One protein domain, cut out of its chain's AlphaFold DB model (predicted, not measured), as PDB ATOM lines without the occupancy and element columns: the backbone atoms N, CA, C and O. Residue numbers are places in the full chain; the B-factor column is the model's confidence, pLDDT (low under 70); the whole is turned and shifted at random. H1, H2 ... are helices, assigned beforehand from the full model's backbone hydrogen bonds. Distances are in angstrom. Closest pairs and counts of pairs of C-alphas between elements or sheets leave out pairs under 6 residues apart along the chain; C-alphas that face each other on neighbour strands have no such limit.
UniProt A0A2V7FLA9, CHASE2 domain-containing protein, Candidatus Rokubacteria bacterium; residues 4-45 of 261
ATOM      1  N   ARG A   4     175.993 265.534 256.496       87.62
ATOM      2  CA  ARG A   4     175.654 264.200 255.981       87.62
ATOM      3  C   ARG A   4     175.069 264.234 254.566       87.62
ATOM      4  O   ARG A   4     175.442 263.417 253.734       87.62
ATOM      5  N   ARG A   5     174.206 265.210 254.249       91.19
ATOM      6  CA  ARG A   5     173.601 265.341 252.910       91.19
ATOM      7  C   ARG A   5     174.640 265.675 251.838       91.19
ATOM      8  O   ARG A   5     174.505 265.219 250.711       91.19
ATOM      9  N   ARG A   6     175.683 266.439 252.183       91.31
ATOM     10  CA  ARG A   6     176.780 266.754 251.253       91.31
ATOM     11  C   ARG A   6     177.593 265.508 250.901       91.31
ATOM     12  O   ARG A   6     177.857 265.283 249.728       91.31
ATOM     13  N   VAL A   7     177.907 264.675 251.894       93.25
ATOM     14  CA  VAL A   7     178.638 263.415 251.683       93.25
ATOM     15  C   VAL A   7     177.865 262.474 250.756       93.25
ATOM     16  O   VAL A   7     178.441 261.961 249.802       93.25
ATOM     17  N   TYR A   8     176.555 262.307 250.969       94.69
ATOM     18  CA  TYR A   8     175.739 261.445 250.107       94.69
ATOM     19  C   TYR A   8     175.651 261.937 248.662       94.69
ATOM     20  O   TYR A   8     175.690 261.126 247.745       94.69
ATOM     21  N   LEU A   9     175.571 263.252 248.440       95.56
ATOM     22  CA  LEU A   9     175.540 263.809 247.087       95.56
ATOM     23  C   LEU A   9     176.876 263.636 246.358       95.56
ATOM     24  O   LEU A   9     176.877 263.308 245.176       95.56
ATOM     25  N   ILE A  10     178.002 263.801 247.059       95.75
ATOM     26  CA  ILE A  10     179.332 263.553 246.488       95.75
ATOM     27  C   ILE A  10     179.480 262.072 246.133       95.75
ATOM     28  O   ILE A  10     179.864 261.751 245.012       95.75
ATOM     29  N   ALA A  11     179.122 261.169 247.049       94.94
ATOM     30  CA  ALA A  11     179.190 259.731 246.803       94.94
ATOM     31  C   ALA A  11     178.304 259.312 245.619       94.94
ATOM     32  O   ALA A  11     178.770 258.606 244.728       94.94
ATOM     33  N   ALA A  12     177.059 259.795 245.563       96.25
ATOM     34  CA  ALA A  12     176.152 259.522 244.451       96.25
ATOM     35  C   ALA A  12     176.690 260.063 243.116       96.25
ATOM     36  O   ALA A  12     176.600 259.376 242.102       96.25
ATOM     37  N   GLY A  13     177.294 261.257 243.119       96.62
ATOM     38  CA  GLY A  13     177.920 261.843 241.934       96.62
ATOM     39  C   GLY A  13     179.113 261.031 241.426       96.62
ATOM     40  O   GLY A  13     179.207 260.771 240.229       96.62
ATOM     41  N   VAL A  14     179.987 260.571 242.326       95.75
ATOM     42  CA  VAL A  14     181.126 259.706 241.973       95.75
ATOM     43  C   VAL A  14     180.637 258.378 241.399       95.75
ATOM     44  O   VAL A  14     181.107 257.969 240.344       95.75
ATOM     45  N   ILE A  15     179.653 257.740 242.040       95.94
ATOM     46  CA  ILE A  15     179.076 256.475 241.567       95.94
ATOM     47  C   ILE A  15     178.471 256.650 240.171       95.94
ATOM     48  O   ILE A  15     178.785 255.875 239.268       95.94
ATOM     49  N   ALA A  16     177.647 257.680 239.964       95.44
ATOM     50  CA  ALA A  16     177.033 257.953 238.667       95.44
ATOM     51  C   ALA A  16     178.083 258.210 237.572       95.44
ATOM     52  O   ALA A  16     177.950 257.691 236.466       95.44
ATOM     53  N   LEU A  17     179.154 258.948 237.889       92.00
ATOM     54  CA  LEU A  17     180.264 259.197 236.968       92.00
ATOM     55  C   LEU A  17     181.015 257.908 236.610       92.00
ATOM     56  O   LEU A  17     181.299 257.677 235.438       92.00
ATOM     57  N   THR A  18     181.313 257.051 237.588       88.62
ATOM     58  CA  THR A  18     181.965 255.758 237.340       88.62
ATOM     59  C   THR A  18     181.106 254.870 236.445       88.62
ATOM     60  O   THR A  18     181.623 254.302 235.487       88.62
ATOM     61  N   PHE A  19     179.796 254.791 236.701       91.31
ATOM     62  CA  PHE A  19     178.869 254.050 235.844       91.31
ATOM     63  C   PHE A  19     178.808 254.632 234.429       91.31
ATOM     64  O   PHE A  19     178.879 253.878 233.463       91.31
ATOM     65  N   ALA A  20     178.736 255.956 234.285       89.75
ATOM     66  CA  ALA A  20     178.735 256.606 232.977       89.75
ATOM     67  C   ALA A  20     180.024 256.314 232.191       89.75
ATOM     68  O   ALA A  20     179.959 255.952 231.020       89.75
ATOM     69  N   LEU A  21     181.190 256.401 232.839       85.69
ATOM     70  CA  LEU A  21     182.481 256.067 232.227       85.69
ATOM     71  C   LEU A  21     182.584 254.583 231.856       85.69
ATOM     72  O   LEU A  21     183.150 254.258 230.816       85.69
ATOM     73  N   PHE A  22     182.019 253.694 232.677       83.25
ATOM     74  CA  PHE A  22     181.979 252.259 232.405       83.25
ATOM     75  C   PHE A  22     181.112 251.932 231.184       83.25
ATOM     76  O   PHE A  22     181.558 251.214 230.295       83.25
ATOM     77  N   PHE A  23     179.902 252.496 231.103       84.62
ATOM     78  CA  PHE A  23     178.993 252.268 229.974       84.62
ATOM     79  C   PHE A  23     179.463 252.932 228.681       84.62
ATOM     80  O   PHE A  23     179.222 252.402 227.600       84.62
ATOM     81  N   TRP A  24     180.135 254.079 228.777       85.81
ATOM     82  CA  TRP A  24     180.664 254.772 227.606       85.81
ATOM     83  C   TRP A  24     181.983 254.166 227.103       85.81
ATOM     84  O   TRP A  24     182.339 254.385 225.948       85.81
ATOM     85  N   ALA A  25     182.686 253.403 227.954       74.56
ATOM     86  CA  ALA A  25     183.935 252.691 227.667       74.56
ATOM     87  C   ALA A  25     184.892 253.461 226.731       74.56
ATOM     88  O   ALA A  25     185.302 252.944 225.685       74.56
ATOM     89  N   PRO A  26     185.243 254.720 227.050       78.25
ATOM     90  CA  PRO A  26     185.976 255.554 226.117       78.25
ATOM     91  C   PRO A  26     187.394 255.004 225.929       78.25
ATOM     92  O   PRO A  26     188.097 254.701 226.895       78.25
ATOM     93  N   GLY A  27     187.851 254.911 224.678       80.25
ATOM     94  CA  GLY A  27     189.142 254.295 224.345       80.25
ATOM     95  C   GLY A  27     190.353 254.904 225.071       80.25
ATOM     96  O   GLY A  27     191.344 254.209 225.289       80.25
ATOM     97  N   PHE A  28     190.271 256.166 225.517       84.12
ATOM     98  CA  PHE A  28     191.348 256.807 226.280       84.12
ATOM     99  C   PHE A  28     191.569 256.178 227.666       84.12
ATOM    100  O   PHE A  28     192.711 256.147 228.122       84.12
ATOM    101  N   LEU A  29     190.521 255.647 228.321       85.88
ATOM    102  CA  LEU A  29     190.647 254.997 229.636       85.88
ATOM    103  C   LEU A  29     191.562 253.776 229.544       85.88
ATOM    104  O   LEU A  29     192.422 253.592 230.398       85.88
ATOM    105  N   LYS A  30     191.434 253.001 228.461       85.56
ATOM    106  CA  LYS A  30     192.288 251.841 228.186       85.56
ATOM    107  C   LYS A  30     193.750 252.247 227.994       85.56
ATOM    108  O   LYS A  30     194.647 251.599 228.517       85.56
ATOM    109  N   THR A  31     194.007 253.346 227.284       88.44
ATOM    110  CA  THR A  31     195.370 253.874 227.121       88.44
ATOM    111  C   THR A  31     195.964 254.307 228.459       88.44
ATOM    112  O   THR A  31     197.116 253.990 228.746       88.44
ATOM    113  N   VAL A  32     195.186 255.007 229.291       90.88
ATOM    114  CA  VAL A  32     195.614 255.416 230.638       90.88
ATOM    115  C   VAL A  32     195.895 254.192 231.510       90.88
ATOM    116  O   VAL A  32     196.928 254.156 232.172       90.88
ATOM    117  N   GLU A  33     195.038 253.175 231.469       90.94
ATOM    118  CA  GLU A  33     195.223 251.911 232.187       90.94
ATOM    119  C   GLU A  33     196.536 251.224 231.798       90.94
ATOM    120  O   GLU A  33     197.354 250.957 232.677       90.94
ATOM    121  N   THR A  34     196.794 251.009 230.502       93.19
ATOM    122  CA  THR A  34     198.041 250.372 230.044       93.19
ATOM    123  C   THR A  34     199.271 251.175 230.474       93.19
ATOM    124  O   THR A  34     200.252 250.598 230.934       93.19
ATOM    125  N   LYS A  35     199.219 252.514 230.406       94.75
ATOM    126  CA  LYS A  35     200.327 253.375 230.858       94.75
ATOM    127  C   LYS A  35     200.551 253.306 232.366       94.75
ATOM    128  O   LYS A  35     201.699 253.267 232.803       94.75
ATOM    129  N   LEU A  36     199.483 253.286 233.162       95.31
ATOM    130  CA  LEU A  36     199.576 253.098 234.612       95.31
ATOM    131  C   LEU A  36     200.134 251.714 234.955       95.31
ATOM    132  O   LEU A  36     200.917 251.588 235.897       95.31
ATOM    133  N   TYR A  37     199.776 250.695 234.175       93.94
ATOM    134  CA  TYR A  37     200.304 249.346 234.315       93.94
ATOM    135  C   TYR A  37     201.817 249.318 234.051       93.94
ATOM    136  O   TYR A  37     202.576 248.889 234.921       93.94
ATOM    137  N   ASP A  38     202.276 249.881 232.931       93.25
ATOM    138  CA  ASP A  38     203.704 250.007 232.601       93.25
ATOM    139  C   ASP A  38     204.477 250.794 233.673       93.25
ATOM    140  O   ASP A  38     205.565 250.392 234.104       93.25
ATOM    141  N   LEU A  39     203.901 251.900 234.158       95.69
ATOM    142  CA  LEU A  39     204.483 252.705 235.231       95.69
ATOM    143  C   LEU A  39     204.619 251.892 236.521       95.69
ATOM    144  O   LEU A  39     205.651 251.964 237.181       95.69
ATOM    145  N   HIS A  40     203.621 251.081 236.871       94.06
ATOM    146  CA  HIS A  40     203.684 250.220 238.047       94.06
ATOM    147  C   HIS A  40     204.820 249.187 237.936       94.06
ATOM    148  O   HIS A  40     205.552 248.987 238.906       94.06
ATOM    149  N   PHE A  41     205.034 248.572 236.767       92.06
ATOM    150  CA  PHE A  41     206.192 247.689 236.560       92.06
ATOM    151  C   PHE A  41     207.521 248.444 236.637       92.06
ATOM    152  O   PHE A  41     208.469 247.943 237.239       92.06
ATOM    153  N   THR A  42     207.569 249.664 236.105       91.75
ATOM    154  CA  THR A  42     208.765 250.515 236.153       91.75
ATOM    155  C   THR A  42     209.109 250.923 237.589       91.75
ATOM    156  O   THR A  42     210.249 250.758 238.013       91.75
ATOM    157  N   ILE A  43     208.123 251.383 238.371       94.94
ATOM    158  CA  ILE A  43     208.287 251.773 239.785       94.94
ATOM    159  C   ILE A  43     208.678 250.571 240.649       94.94
ATOM    160  O   ILE A  43     209.499 250.706 241.552       94.94
ATOM    161  N   ARG A  44     208.109 249.385 240.384       90.88
ATOM    162  CA  ARG A  44     208.483 248.148 241.089       90.88
ATOM    163  C   ARG A  44     209.967 247.811 240.899       90.88
ATOM    164  O   ARG A  44     210.557 247.216 241.802       90.88
ATOM    165  N   GLY A  45     210.540 248.172 239.751       90.00
ATOM    166  CA  GLY A  45     211.918 247.873 239.380       90.00
ATOM    167  C   GLY A  45     212.144 246.408 238.996       90.00
ATOM    168  O   GLY A  45     211.243 245.564 239.051       90.00
TER     169      GLY A  45
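AT A GLANCE: This is residues 4 to 45 of the 261 residues of the protein "CHASE2 domain-containing protein" of Candidatus Rokubacteria bacterium (UniProt A0A2V7FLA9). Look for two helices, H1 and then H2, set as the arms of a wide, open V, with a tight link at its point and nothing filling the space between the arms. The printed part has 42 residues with two named helices and no named strand; the class is all helix. The whole is extended, with a radius of gyration of the C-alphas of 15.0 A, and flat, spanning 44 by 24 by 8 A.

IN THESE COORDINATES: Find C-alpha 4 at (175.654, 264.200, 255.981); from there H1, residues 4 to 24, runs 30.3 A. H2, residues 27 to 44, runs 26.3 A to C-alpha 44 at (208.483, 248.148, 241.089).

HOW THE PARTS SIT: Compare the C-alphas of H1 and H2: the helices are apart, with no C-alpha of the one within 8 A of the other. In H1 and H2 every O i to N i+4 pair is within hydrogen-bond range.

THE WHOLE: The C-alphas of Arg 5 and Gly 45, the two farthest apart, are 44.2 A apart. The printed part has no cut, and no printed residue is under 70 in pLDDT.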